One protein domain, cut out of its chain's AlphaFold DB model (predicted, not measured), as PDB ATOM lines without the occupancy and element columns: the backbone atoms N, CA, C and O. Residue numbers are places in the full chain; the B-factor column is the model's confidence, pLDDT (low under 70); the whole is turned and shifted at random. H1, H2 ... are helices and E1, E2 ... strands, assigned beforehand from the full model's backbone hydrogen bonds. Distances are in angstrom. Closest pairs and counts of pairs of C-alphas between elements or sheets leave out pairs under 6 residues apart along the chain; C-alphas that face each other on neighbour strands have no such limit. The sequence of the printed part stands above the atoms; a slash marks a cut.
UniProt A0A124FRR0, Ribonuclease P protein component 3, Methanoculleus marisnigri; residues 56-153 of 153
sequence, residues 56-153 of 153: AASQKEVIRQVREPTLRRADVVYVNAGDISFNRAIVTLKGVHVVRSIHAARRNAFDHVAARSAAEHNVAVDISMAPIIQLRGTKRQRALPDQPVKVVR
ATOM      1  N   ALA A  56     -44.851  36.472 -32.213       95.81
ATOM      2  CA  ALA A  56     -46.179  35.918 -32.438       95.81
ATOM      3  C   ALA A  56     -47.169  37.040 -32.738       95.81
ATOM      4  O   ALA A  56     -47.047  38.139 -32.199       95.81
ATOM      5  N   ALA A  57     -48.171  36.752 -33.566       92.94
ATOM      6  CA  ALA A  57     -49.202  37.725 -33.926       92.94
ATOM      7  C   ALA A  57     -50.374  37.745 -32.928       92.94
ATOM      8  O   ALA A  57     -51.209  38.646 -32.963       92.94
ATOM      9  N   SER A  58     -50.478  36.738 -32.052       96.31
ATOM     10  CA  SER A  58     -51.594  36.609 -31.109       96.31
ATOM     11  C   SER A  58     -51.198  35.952 -29.786       96.31
ATOM     12  O   SER A  58     -50.276  35.141 -29.723       96.31
ATOM     13  N   GLN A  59     -51.950  36.246 -28.721       96.56
ATOM     14  CA  GLN A  59     -51.754  35.631 -27.403       96.56
ATOM     15  C   GLN A  59     -51.872  34.097 -27.461       96.56
ATOM     16  O   GLN A  59     -51.096  33.384 -26.829       96.56
ATOM     17  N   LYS A  60     -52.816  33.574 -28.257       96.94
ATOM     18  CA  LYS A  60     -53.015  32.129 -28.449       96.94
ATOM     19  C   LYS A  60     -51.758  31.456 -28.999       96.94
ATOM     20  O   LYS A  60     -51.413  30.351 -28.587       96.94
ATOM     21  N   GLU A  61     -51.073  32.126 -29.916       97.62
ATOM     22  CA  GLU A  61     -49.831  31.630 -30.489       97.62
ATOM     23  C   GLU A  61     -48.690  31.638 -29.465       97.62
ATOM     24  O   GLU A  61     -47.980  30.640 -29.366       97.62
ATOM     25  N   VAL A  62     -48.578  32.682 -28.634       97.62
ATOM     26  CA  VAL A  62     -47.619  32.710 -27.512       97.62
ATOM     27  C   VAL A  62     -47.869  31.535 -26.564       97.62
ATOM     28  O   VAL A  62     -46.939  30.798 -26.254       97.62
ATOM     29  N   ILE A  63     -49.127  31.296 -26.167       96.75
ATOM     30  CA  ILE A  63     -49.514  30.172 -25.291       96.75
ATOM     31  C   ILE A  63     -49.114  28.821 -25.894       96.75
ATOM     32  O   ILE A  63     -48.717  27.909 -25.165       96.75
ATOM     33  N   ARG A  64     -49.234  28.670 -27.217       96.50
ATOM     34  CA  ARG A  64     -48.798  27.460 -27.915       96.50
ATOM     35  C   ARG A  64     -47.277  27.313 -27.843       96.50
ATOM     36  O   ARG A  64     -46.814  26.264 -27.409       96.50
ATOM     37  N   GLN A  65     -46.529  28.361 -28.193       96.38
ATOM     38  CA  GLN A  65     -45.064  28.327 -28.260       96.38
ATOM     39  C   GLN A  65     -44.413  28.109 -26.884       96.38
ATOM     40  O   GLN A  65     -43.527  27.270 -26.764       96.38
ATOM     41  N   VAL A  66     -44.892  28.749 -25.808       94.88
ATOM     42  CA  VAL A  66     -44.338  28.524 -24.448       94.88
ATOM     43  C   VAL A  66     -44.497  27.077 -23.964       94.88
ATOM     44  O   VAL A  66     -43.812  26.643 -23.039       94.88
ATOM     45  N   ARG A  67     -45.416  26.308 -24.563       92.94
ATOM     46  CA  ARG A  67     -45.631  24.895 -24.231       92.94
ATOM     47  C   ARG A  67     -44.755  23.952 -25.048       92.94
ATOM     48  O   ARG A  67     -44.691  22.778 -24.673       92.94
ATOM     49  N   GLU A  68     -44.113  24.429 -26.114       93.56
ATOM     50  CA  GLU A  68     -43.267  23.613 -26.980       93.56
ATOM     51  C   GLU A  68     -42.059  23.065 -26.200       93.56
ATOM     52  O   GLU A  68     -41.478  23.776 -25.373       93.56
ATOM     53  N   PRO A  69     -41.653  21.801 -26.430       87.38
ATOM     54  CA  PRO A  69     -40.580  21.170 -25.659       87.38
ATOM     55  C   PRO A  69     -39.246  21.921 -25.704       87.38
ATOM     56  O   PRO A  69     -38.495  21.900 -24.732       87.38
ATOM     57  N   THR A  70     -38.952  22.582 -26.823       83.06
ATOM     58  CA  THR A  70     -37.747  23.393 -27.027       83.06
ATOM     59  C   THR A  70     -37.751  24.634 -26.137       83.06
ATOM     60  O   THR A  70     -36.781  24.860 -25.419       83.06
ATOM     61  N   LEU A  71     -38.855  25.386 -26.099       87.88
ATOM     62  CA  LEU A  71     -38.988  26.579 -25.256       87.88
ATOM     63  C   LEU A  71     -39.106  26.243 -23.768       87.88
ATOM     64  O   LEU A  71     -38.633  27.011 -22.938       87.88
ATOM     65  N   ARG A  72     -39.648  25.074 -23.408       85.12
ATOM     66  CA  ARG A  72     -39.664  24.602 -22.010       85.12
ATOM     67  C   ARG A  72     -38.272  24.377 -21.415       85.12
ATOM     68  O   ARG A  72     -38.157  24.280 -20.200       85.12
ATOM     69  N   ARG A  73     -37.238  24.246 -22.252       88.12
ATOM     70  CA  ARG A  73     -35.834  24.137 -21.820       88.12
ATOM     71  C   ARG A  73     -35.142  25.496 -21.689       88.12
ATOM     72  O   ARG A  73     -33.966  25.512 -21.333       88.12
ATOM     73  N   ALA A  74     -35.817  26.590 -22.046       93.56
ATOM     74  CA  ALA A  74     -35.285  27.930 -21.873       93.56
ATOM     75  C   ALA A  74     -35.398  28.345 -20.405       93.56
ATOM     76  O   ALA A  74     -36.439  28.163 -19.776       93.56
ATOM     77  N   ASP A  75     -34.324  28.930 -19.891       94.69
ATOM     78  CA  ASP A  75     -34.275  29.516 -18.554       94.69
ATOM     79  C   ASP A  75     -34.991  30.878 -18.544       94.69
ATOM     80  O   ASP A  75     -35.588  31.268 -17.543       94.69
ATOM     81  N   VAL A  76     -34.969  31.593 -19.677       96.38
ATOM     82  CA  VAL A  76     -35.648  32.883 -19.855       96.38
ATOM     83  C   VAL A  76     -36.390  32.913 -21.190       96.38
ATOM     84  O   VAL A  76     -35.864  32.536 -22.237       96.38
ATOM     85  N   VAL A  77     -37.629  33.401 -21.168       97.19
ATOM     86  CA  VAL A  77     -38.508  33.483 -22.344       97.19
ATOM     87  C   VAL A  77     -38.910  34.931 -22.555       97.19
ATOM     88  O   VAL A  77     -39.568  35.543 -21.711       97.19
ATOM     89  N   TYR A  78     -38.521  35.449 -23.709       97.81
ATOM     90  CA  TYR A  78     -38.818  36.789 -24.172       97.81
ATOM     91  C   TYR A  78     -39.976  36.732 -25.160       97.81
ATOM     92  O   TYR A  78     -40.048  35.825 -25.990       97.81
ATOM     93  N   VAL A  79     -40.839  37.739 -25.143       98.00
ATOM     94  CA  VAL A  79     -41.853  37.947 -26.180       98.00
ATOM     95  C   VAL A  79     -41.634  39.324 -26.793       98.00
ATOM     96  O   VAL A  79     -41.512  40.316 -26.073       98.00
ATOM     97  N   ASN A  80     -41.554  39.394 -28.121       97.31
ATOM     98  CA  ASN A  80     -41.510  40.675 -28.818       97.31
ATOM     99  C   ASN A  80     -42.835  41.422 -28.620       97.31
ATOM    100  O   ASN A  80     -43.910  40.852 -28.802       97.31
ATOM    101  N   ALA A  81     -42.744  42.698 -28.255       96.25
ATOM    102  CA  ALA A  81     -43.896  43.559 -28.074       96.25
ATOM    103  C   ALA A  81     -44.695  43.687 -29.379       96.25
ATOM    104  O   ALA A  81     -44.139  43.888 -30.459       96.25
ATOM    105  N   GLY A  82     -46.013  43.593 -29.249       96.00
ATOM    106  CA  GLY A  82     -46.979  43.813 -30.314       96.00
ATOM    107  C   GLY A  82     -47.754  45.104 -30.085       96.00
ATOM    108  O   GLY A  82     -47.206  46.133 -29.685       96.00
ATOM    109  N   ASP A  83     -49.055  45.054 -30.342       95.31
ATOM    110  CA  ASP A  83     -49.969  46.160 -30.086       95.31
ATOM    111  C   ASP A  83     -50.388  46.259 -28.600       95.31
ATOM    112  O   ASP A  83     -50.017  45.424 -27.778       95.31
ATOM    113  N   ILE A  84     -51.160  47.291 -28.234       95.69
ATOM    114  CA  ILE A  84     -51.569  47.532 -26.837       95.69
ATOM    115  C   ILE A  84     -52.356  46.370 -26.221       95.69
ATOM    116  O   ILE A  84     -52.139  46.024 -25.060       95.69
ATOM    117  N   SER A  85     -53.255  45.754 -26.989       95.94
ATOM    118  CA  SER A  85     -54.108  44.672 -26.505       95.94
ATOM    119  C   SER A  85     -53.289  43.399 -26.339       95.94
ATOM    120  O   SER A  85     -53.388  42.730 -25.312       95.94
ATOM    121  N   PHE A  86     -52.424  43.107 -27.310       97.50
ATOM    122  CA  PHE A  86     -51.470  42.013 -27.260       97.50
ATOM    123  C   PHE A  86     -50.535  42.150 -26.056       97.50
ATOM    124  O   PHE A  86     -50.439  41.217 -25.264       97.50
ATOM    125  N   ASN A  87     -49.913  43.318 -25.863       97.06
ATOM    126  CA  ASN A  87     -48.960  43.563 -24.779       97.06
ATOM    127  C   ASN A  87     -49.596  43.390 -23.396       97.06
ATOM    128  O   ASN A  87     -49.039  42.685 -22.558       97.06
ATOM    129  N   ARG A  88     -50.790  43.955 -23.170       97.25
ATOM    130  CA  ARG A  88     -51.548  43.747 -21.923       97.25
ATOM    131  C   ARG A  88     -51.898  42.275 -21.688       97.25
ATOM    132  O   ARG A  88     -51.930  41.831 -20.548       97.25
ATOM    133  N   ALA A  89     -52.157  41.516 -22.750       97.56
ATOM    134  CA  ALA A  89     -52.503  40.106 -22.639       97.56
ATOM    135  C   ALA A  89     -51.281  39.224 -22.326       97.56
ATOM    136  O   ALA A  89     -51.370  38.337 -21.477       97.56
ATOM    137  N   ILE A  90     -50.132  39.453 -22.973       97.88
ATOM    138  CA  ILE A  90     -48.939  38.604 -22.800       97.88
ATOM    139  C   ILE A  90     -48.264  38.769 -21.436       97.88
ATOM    140  O   ILE A  90     -47.720  37.796 -20.928       97.88
ATOM    141  N   VAL A  91     -48.338  39.953 -20.814       98.00
ATOM    142  CA  VAL A  91     -47.727  40.201 -19.492       98.00
ATOM    143  C   VAL A  91     -48.423  39.450 -18.356       98.00
ATOM    144  O   VAL A  91     -47.886  39.371 -17.262       98.00
ATOM    145  N   THR A  92     -49.596  38.864 -18.611       97.62
ATOM    146  CA  THR A  92     -50.320  38.021 -17.643       97.62
ATOM    147  C   THR A  92     -50.020  36.527 -17.810       97.62
ATOM    148  O   THR A  92     -50.457  35.699 -17.008       97.62
ATOM    149  N   LEU A  93     -49.311  36.143 -18.879       96.81
ATOM    150  CA  LEU A  93     -49.123  34.742 -19.238       96.81
ATOM    151  C   LEU A  93     -48.015  34.085 -18.420       96.81
ATOM    152  O   LEU A  93     -46.860  34.503 -18.439       96.81
ATOM    153  N   LYS A  94     -48.340  32.944 -17.806       94.81
ATOM    154  CA  LYS A  94     -47.330  32.062 -17.211       94.81
ATOM    155  C   LYS A  94     -46.361  31.549 -18.281       94.81
ATOM    156  O   LYS A  94     -46.790  31.089 -19.339       94.81
ATOM    157  N   GLY A  95     -45.070  31.573 -17.960       94.56
ATOM    158  CA  GLY A  95     -43.992  31.146 -18.855       94.56
ATOM    159  C   GLY A  95     -43.457  32.252 -19.768       94.56
ATOM    160  O   GLY A  95     -42.511  32.002 -20.506       94.56
ATOM    161  N   VAL A  96     -44.025  33.461 -19.713       97.56
ATOM    162  CA  VAL A  96     -43.403  34.673 -20.256       97.56
ATOM    163  C   VAL A  96     -42.616  35.337 -19.133       97.56
ATOM    164  O   VAL A  96     -43.150  35.530 -18.046       97.56
ATOM    165  N   HIS A  97     -41.354  35.678 -19.390       97.94
ATOM    166  CA  HIS A  97     -40.470  36.274 -18.385       97.94
ATOM    167  C   HIS A  97     -40.150  37.734 -18.704       97.94
ATOM    168  O   HIS A  97     -40.051  38.552 -17.795       97.94
ATOM    169  N   VAL A  98     -40.006  38.069 -19.990       98.06
ATOM    170  CA  VAL A  98     -39.620  39.414 -20.433       98.06
ATOM    171  C   VAL A  98     -40.423  39.832 -21.664       98.06
ATOM    172  O   VAL A  98     -40.505  39.086 -22.639       98.06
ATOM    173  N   VAL A  99     -40.967  41.047 -21.673       97.50
ATOM    174  CA  VAL A  99     -41.448  41.699 -22.903       97.50
ATOM    175  C   VAL A  99     -40.337  42.580 -23.457       97.50
ATOM    176  O   VAL A  99     -39.822  43.438 -22.744       97.50
ATOM    177  N   ARG A 100     -39.966  42.380 -24.725       95.56
ATOM    178  CA  ARG A 100     -38.850  43.086 -25.377       95.56
ATOM    179  C   ARG A 100     -39.260  43.833 -26.636       95.56
ATOM    180  O   ARG A 100     -40.379  43.698 -27.118       95.56
ATOM    181  N   SER A 101     -38.330  44.610 -27.190       92.44
ATOM    182  CA  SER A 101     -38.516  45.318 -28.470       92.44
ATOM    183  C   SER A 101     -39.645  46.361 -28.457       92.44
ATOM    184  O   SER A 101     -40.192  46.700 -29.502       92.44
ATOM    185  N   ILE A 102     -39.973  46.929 -27.288       90.44
ATOM    186  CA  ILE A 102     -41.018  47.962 -27.153       90.44
ATOM    187  C   ILE A 102     -40.725  49.190 -28.024       90.44
ATOM    188  O   ILE A 102     -41.639  49.760 -28.609       90.44
ATOM    189  N   HIS A 103     -39.451  49.563 -28.173       85.88
ATOM    190  CA  HIS A 103     -39.017  50.666 -29.039       85.88
ATOM    191  C   HIS A 103     -39.359  50.455 -30.527       85.88
ATOM    192  O   HIS A 103     -39.405  51.420 -31.285       85.88
ATOM    193  N   ALA A 104     -39.546  49.202 -30.956       87.31
ATOM    194  CA  ALA A 104     -39.909  48.845 -32.325       87.31
ATOM    195  C   ALA A 104     -41.428  48.689 -32.503       87.31
ATOM    196  O   ALA A 104     -41.913  48.648 -33.634       87.31
ATOM    197  N   ALA A 105     -42.185  48.612 -31.405       87.38
ATOM    198  CA  ALA A 105     -43.636  48.595 -31.446       87.38
ATOM    199  C   ALA A 105     -44.191  49.982 -31.810       87.38
ATOM    200  O   ALA A 105     -43.511  51.009 -31.739       87.38
ATOM    201  N   ARG A 106     -45.470  50.028 -32.201       85.75
ATOM    202  CA  ARG A 106     -46.153  51.299 -32.482       85.75
ATOM    203  C   ARG A 106     -46.094  52.238 -31.271       85.75
ATOM    204  O   ARG A 106     -46.084  51.791 -30.125       85.75
ATOM    205  N   ARG A 107     -46.125  53.553 -31.514       82.75
ATOM    206  CA  ARG A 107     -46.169  54.550 -30.432       82.75
ATOM    207  C   ARG A 107     -47.312  54.221 -29.465       82.75
ATOM    208  O   ARG A 107     -48.414  53.883 -29.903       82.75
ATOM    209  N   ASN A 108     -47.041  54.313 -28.166       85.19
ATOM    210  CA  ASN A 108     -47.987  53.993 -27.091       85.19
ATOM    211  C   ASN A 108     -48.506  52.537 -27.113       85.19
ATOM    212  O   ASN A 108     -49.602  52.268 -26.626       85.19
ATOM    213  N   ALA A 109     -47.753  51.585 -27.682       90.62
ATOM    214  CA  ALA A 109     -48.103  50.162 -27.629       90.62
ATOM    215  C   ALA A 109     -47.967  49.548 -26.230       90.62
ATOM    216  O   ALA A 109     -48.541  48.494 -25.977       90.62
ATOM    217  N   PHE A 110     -47.202  50.167 -25.336       94.00
ATOM    218  CA  PHE A 110     -47.029  49.712 -23.963       94.00
ATOM    219  C   PHE A 110     -47.397  50.857 -23.025       94.00
ATOM    220  O   PHE A 110     -46.761  51.909 -23.050       94.00
ATOM    221  N   ASP A 111     -48.468  50.681 -22.259       93.69
ATOM    222  CA  ASP A 111     -49.058  51.729 -21.439       93.69
ATOM    223  C   ASP A 111     -48.974  51.409 -19.943       93.69
ATOM    224  O   ASP A 111     -48.480  50.360 -19.532       93.69
ATOM    225  N   HIS A 112     -49.461  52.325 -19.108       95.62
ATOM    226  CA  HIS A 112     -49.420  52.171 -17.653       95.62
ATOM    227  C   HIS A 112     -50.182  50.928 -17.155       95.62
ATOM    228  O   HIS A 112     -49.795  50.351 -16.142       95.62
ATOM    229  N   VAL A 113     -51.228  50.487 -17.869       97.25
ATOM    230  CA  VAL A 113     -51.960  49.250 -17.547       97.25
ATOM    231  C   VAL A 113     -51.082  48.028 -17.803       97.25
ATOM    232  O   VAL A 113     -50.954  47.183 -16.919       97.25
ATOM    233  N   ALA A 114     -50.438  47.944 -18.974       96.81
ATOM    234  CA  ALA A 114     -49.495  46.867 -19.273       96.81
ATOM    235  C   ALA A 114     -48.308  46.864 -18.294       96.81
ATOM    236  O   ALA A 114     -47.928  45.805 -17.807       96.81
ATOM    237  N   ALA A 115     -47.773  48.040 -17.951       97.00
ATOM    238  CA  ALA A 115     -46.663  48.178 -17.007       97.00
ATOM    239  C   ALA A 115     -47.028  47.685 -15.599       97.00
ATOM    240  O   ALA A 115     -46.287  46.907 -15.001       97.00
ATOM    241  N   ARG A 116     -48.194  48.095 -15.087       98.31
ATOM    242  CA  ARG A 116     -48.699  47.635 -13.789       98.31
ATOM    243  C   ARG A 116     -48.941  46.130 -13.791       98.31
ATOM    244  O   ARG A 116     -48.506  45.446 -12.872       98.31
ATOM    245  N   SER A 117     -49.592  45.616 -14.832       98.12
ATOM    246  CA  SER A 117     -49.880  44.187 -14.945       98.12
ATOM    247  C   SER A 117     -48.597  43.354 -15.026       98.12
ATOM    248  O   SER A 117     -48.504  42.328 -14.361       98.12
ATOM    249  N   ALA A 118     -47.580  43.825 -15.753       98.25
ATOM    250  CA  ALA A 118     -46.269  43.186 -15.806       98.25
ATOM    251  C   ALA A 118     -45.615  43.103 -14.417       98.25
ATOM    252  O   ALA A 118     -45.157  42.033 -14.023       98.25
ATOM    253  N   ALA A 119     -45.660  44.188 -13.636       98.25
ATOM    254  CA  ALA A 119     -45.167  44.188 -12.260       98.25
ATOM    255  C   ALA A 119     -45.939  43.205 -11.358       98.25
ATOM    256  O   ALA A 119     -45.323  42.445 -10.616       98.25
ATOM    257  N   GLU A 120     -47.272  43.165 -11.456       98.38
ATOM    258  CA  GLU A 120     -48.126  42.248 -10.679       98.38
ATOM    259  C   GLU A 120     -47.871  40.766 -11.011       98.38
ATOM    260  O   GLU A 120     -47.996  39.903 -10.143       98.38
ATOM    261  N   HIS A 121     -47.481  40.463 -12.252       98.19
ATOM    262  CA  HIS A 121     -47.244  39.097 -12.732       98.19
ATOM    263  C   HIS A 121     -45.757  38.720 -12.812       98.19
ATOM    264  O   HIS A 121     -45.435  37.632 -13.287       98.19
ATOM    265  N   ASN A 122     -44.854  39.571 -12.310       97.75
ATOM    266  CA  ASN A 122     -43.399  39.379 -12.350       97.75
ATOM    267  C   ASN A 122     -42.835  39.195 -13.772       97.75
ATOM    268  O   ASN A 122     -41.887  38.438 -13.983       97.75
ATOM    269  N   VAL A 123     -43.412  39.892 -14.750       98.38
ATOM    270  CA  VAL A 123     -42.897  39.949 -16.119       98.38
ATOM    271  C   VAL A 123     -42.045  41.203 -16.261       98.38
ATOM    272  O   VAL A 123     -42.519  42.322 -16.072       98.38
ATOM    273  N   ALA A 124     -40.773  41.025 -16.598       97.69
ATOM    274  CA  ALA A 124     -39.860  42.136 -16.810       97.69
ATOM    275  C   ALA A 124     -40.134  42.836 -18.147       97.69
ATOM    276  O   ALA A 124     -40.653  42.257 -19.104       97.69
ATOM    277  N   VAL A 125     -39.731  44.100 -18.223       95.94
ATOM    278  CA  VAL A 125     -39.802  44.907 -19.438       95.94
ATOM    279  C   VAL A 125     -38.381  45.260 -19.864       95.94
ATOM    280  O   VAL A 125     -37.667  45.934 -19.126       95.94
ATOM    281  N   ASP A 126     -37.965  44.791 -21.041       94.06
ATOM    282  CA  ASP A 126     -36.633  45.053 -21.593       94.06
ATOM    283  C   ASP A 126     -36.539  46.465 -22.191       94.06
ATOM    284  O   ASP A 126     -37.322  46.861 -23.063       94.06
ATOM    285  N   ILE A 127     -35.520  47.199 -21.742       90.00
ATOM    286  CA  ILE A 127     -35.102  48.485 -22.291       90.00
ATOM    287  C   ILE A 127     -33.796  48.257 -23.053       90.00
ATOM    288  O   ILE A 127     -32.697  48.356 -22.510       90.00
ATOM    289  N   SER A 128     -33.920  47.953 -24.342       87.75
ATOM    290  CA  SER A 128     -32.755  47.679 -25.179       87.75
ATOM    291  C   SER A 128     -31.964  48.949 -25.508       87.75
ATOM    292  O   SER A 128     -32.508  49.919 -26.036       87.75
ATOM    293  N   MET A 129     -30.645  48.897 -25.298       88.44
ATOM    294  CA  MET A 129     -29.697  49.937 -25.724       88.44
ATOM    295  C   MET A 129     -29.298  49.821 -27.205       88.44
ATOM    296  O   MET A 129     -28.720  50.757 -27.766       88.44
ATOM    297  N   ALA A 130     -29.617  48.703 -27.868       88.00
ATOM    298  CA  ALA A 130     -29.222  48.444 -29.254       88.00
ATOM    299  C   ALA A 130     -29.655  49.554 -30.236       88.00
ATOM    300  O   ALA A 130     -28.810  49.997 -31.018       88.00
ATOM    301  N   PRO A 131     -30.884  50.105 -30.176       88.38
ATOM    302  CA  PRO A 131     -31.293  51.197 -31.061       88.38
ATOM    303  C   PRO A 131     -30.436  52.457 -30.905       88.38
ATOM    304  O   PRO A 131     -30.163  53.150 -31.885       88.38
ATOM    305  N   ILE A 132     -29.978  52.749 -29.685       90.44
ATOM    306  CA  ILE A 132     -29.147  53.922 -29.392       90.44
ATOM    307  C   ILE A 132     -27.749  53.732 -29.993       90.44
ATOM    308  O   ILE A 132     -27.213  54.638 -30.635       90.44
ATOM    309  N   ILE A 133     -27.183  52.535 -29.839       91.12
ATOM    310  CA  ILE A 133     -25.834  52.193 -30.308       91.12
ATOM    311  C   ILE A 133     -25.798  52.052 -31.839       91.12
ATOM    312  O   ILE A 133     -24.909  52.594 -32.502       91.12
ATOM    313  N   GLN A 134     -26.779  51.364 -32.425       90.44
ATOM    314  CA  GLN A 134     -26.757  50.932 -33.827       90.44
ATOM    315  C   GLN A 134     -27.390  51.945 -34.789       90.44
ATOM    316  O   GLN A 134     -26.855  52.177 -35.873       90.44
ATOM    317  N   LEU A 135     -28.486  52.614 -34.417       90.50
ATOM    318  CA  LEU A 135     -29.149  53.573 -35.312       90.50
ATOM    319  C   LEU A 135     -28.401  54.913 -35.351       90.50
ATOM    320  O   LEU A 135     -27.523  55.190 -34.529       90.50
ATOM    321  N   ARG A 136     -28.743  55.768 -36.321       91.50
ATOM    322  CA  ARG A 136     -28.192  57.124 -36.504       91.50
ATOM    323  C   ARG A 136     -29.315  58.124 -36.808       91.50
ATOM    324  O   ARG A 136     -30.408  57.725 -37.215       91.50
ATOM    325  N   GLY A 137     -29.041  59.416 -36.610       90.19
ATOM    326  CA  GLY A 137     -29.953  60.515 -36.948       90.19
ATOM    327  C   GLY A 137     -31.342  60.392 -36.311       90.19
ATOM    328  O   GLY A 137     -31.485  59.964 -35.165       90.19
ATOM    329  N   THR A 138     -32.378  60.725 -37.082       87.12
ATOM    330  CA  THR A 138     -33.781  60.728 -36.630       87.12
ATOM    331  C   THR A 138     -34.271  59.360 -36.155       87.12
ATOM    332  O   THR A 138     -35.095  59.290 -35.248       87.12
ATOM    333  N   LYS A 139     -33.744  58.257 -36.708       85.50
ATOM    334  CA  LYS A 139     -34.083  56.897 -36.257       85.50
ATOM    335  C   LYS A 139     -33.606  56.639 -34.825       85.50
ATOM    336  O   LYS A 139     -34.353  56.064 -34.044       85.50
ATOM    337  N   ARG A 140     -32.399  57.102 -34.473       89.06
ATOM    338  CA  ARG A 140     -31.884  57.031 -33.095       89.06
ATOM    339  C   ARG A 140     -32.696  57.923 -32.160       89.06
ATOM    340  O   ARG A 140     -33.066  57.482 -31.081       89.06
ATOM    341  N   GLN A 141     -32.992  59.152 -32.588       85.44
ATOM    342  CA  GLN A 141     -33.771  60.101 -31.790       85.44
ATOM    343  C   GLN A 141     -35.148  59.536 -31.421       85.44
ATOM    344  O   GLN A 141     -35.541  59.629 -30.270       85.44
ATOM    345  N   ARG A 142     -35.838  58.886 -32.366       81.00
ATOM    346  CA  ARG A 142     -37.150  58.256 -32.131       81.00
ATOM    347  C   ARG A 142     -37.122  57.066 -31.169       81.00
ATOM    348  O   ARG A 142     -38.167  56.712 -30.637       81.00
ATOM    349  N   ALA A 143     -35.972  56.411 -31.009       81.44
ATOM    350  CA  ALA A 143     -35.825  55.298 -30.073       81.44
ATOM    351  C   ALA A 143     -35.644  55.770 -28.621       81.44
ATOM    352  O   ALA A 143     -35.867  54.993 -27.697       81.44
ATOM    353  N   LEU A 144     -35.253  57.031 -28.421       75.56
ATOM    354  CA  LEU A 144     -35.306  57.682 -27.119       75.56
ATOM    355  C   LEU A 144     -36.739  58.186 -26.896       75.56
ATOM    356  O   LEU A 144     -37.370  58.652 -27.847       75.56
ATOM    357  N   PRO A 145     -37.286  58.099 -25.672       64.75
ATOM    358  CA  PRO A 145     -38.586  58.687 -25.390       64.75
ATOM    359  C   PRO A 145     -38.561  60.178 -25.748       64.75
ATOM    360  O   PRO A 145     -37.659  60.902 -25.326       64.75
ATOM    361  N   ASP A 146     -39.552  60.624 -26.529       51.38
ATOM    362  CA  ASP A 146     -39.818  62.043 -26.777       51.38
ATOM    363  C   ASP A 146     -40.015  62.732 -25.418       51.38
ATOM    364  O   ASP A 146     -41.115  62.738 -24.865       51.38
ATOM    365  N   GLN A 147     -38.971  63.341 -24.862       39.91
ATOM    366  CA  GLN A 147     -39.183  64.509 -24.028       39.91
ATOM    367  C   GLN A 147     -39.352  65.679 -24.991       39.91
ATOM    368  O   GLN A 147     -38.379  66.064 -25.647       39.91
ATOM    369  N   PRO A 148     -40.552  66.274 -25.123       38.47
ATOM    370  CA  PRO A 148     -40.616  67.616 -25.658       38.47
ATOM    371  C   PRO A 148     -39.830  68.488 -24.682       38.47
ATOM    372  O   PRO A 148     -40.322  68.843 -23.610       38.47
ATOM    373  N   VAL A 149     -38.596  68.838 -25.042       43.69
ATOM    374  CA  VAL A 149     -37.974  70.038 -24.500       43.69
ATOM    375  C   VAL A 149     -38.875  71.161 -24.988       43.69
ATOM    376  O   VAL A 149     -38.787  71.596 -26.136       43.69
ATOM    377  N   LYS A 150     -39.824  71.576 -24.144       36.41
ATOM    378  CA  LYS A 150     -40.467  72.872 -24.291       36.41
ATOM    379  C   LYS A 150     -39.335  73.883 -24.185       36.41
ATOM    380  O   LYS A 150     -38.939  74.263 -23.088       36.41
ATOM    381  N   VAL A 151     -38.777  74.272 -25.327       46.22
ATOM    382  CA  VAL A 151     -38.015  75.507 -25.428       46.22
ATOM    383  C   VAL A 151     -39.051  76.594 -25.197       46.22
ATOM    384  O   VAL A 151     -39.813  76.940 -26.098       46.22
ATOM    385  N   VAL A 152     -39.161  77.031 -23.945       48.47
ATOM    386  CA  VAL A 152     -39.873  78.257 -23.608       48.47
ATOM    387  C   VAL A 152     -39.075  79.362 -24.293       48.47
ATOM    388  O   VAL A 152     -37.925  79.604 -23.931       48.47
ATOM    389  N   ARG A 153     -39.636  79.909 -25.373       48.00
ATOM    390  CA  ARG A 153     -39.214  81.199 -25.917       48.00
ATOM    391  C   ARG A 153     -39.903  82.297 -25.131       48.00
ATOM    392  O   ARG A 153     -41.087  82.078 -24.785       48.00
TER     393      ARG A 153
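Overview. This is residues 56 to 153 of the 153 residues of the protein "Ribonuclease P protein component 3" of Methanoculleus marisnigri (UniProt A0A124FRR0). A small parallel sheet of E1 and E2, with the short stretch 124 to 125 paired beside E2, has H1, H2 and H3 side by side over one face; beyond this lobe, H4 and H5 make a small second head, from which the tail of residues 146 to 153 sticks out. The order along the 98 printed residues is H1 E1 H2 E2 H3 H4 H5, five named helices and two named strands, mostly helix, with under half of the residues in named elements. The whole is only just loose, close to compact, with a radius of gyration of the C-alphas of 15.5 A, and spans 58 by 28 by 21 A.

Along the chain. Find C-alpha 76 at (-35.648, 32.883, -19.855); from there E1 runs 13.2 A to residue 80. E2 is residues 98 to 100. H1 is residues 59 to 65, beginning at C-alpha (-51.754, 35.631, -27.403). H2 is residues 84 to 90, and H3, residues 112 to 120, measures 12.2 A. H4 is residues 130 to 134; H5, residues 137 to 143, ends at C-alpha (-35.825, 55.298, -30.073).

Arrangement. Look at E1 and E2, parallel at 35 degrees: N 79 and O 98 are 2.9 A apart, within hydrogen-bond range. E1, H2 and E2 form a strand-helix-strand unit, two parallel neighbours with a helix between, its crossover right-handed. H2 touches H3 at a shallow tilt of 8 degrees, the same way; the closest C-alphas, of Arg 88 and Ala 114, are 4.6 A apart. H2 touches H1 at a tilt of 37 degrees, only just steep, the same way, closest at C-alphas Gln 59 and Ile 90, 6.2 A. H4 touches H5, closest at C-alphas Ile 132 and Arg 140, 5.6 A; H3 is apart from both. In H1 to H5 every O i to N i+4 pair is within hydrogen-bond range.

Size, cuts and confidence. The farthest C-alphas, of Pro 69 and Arg 153, are 60.0 A apart. The printed part has no cut, and the link from E2 to H3 is long. Residues 145 to 153 have pLDDT under 70.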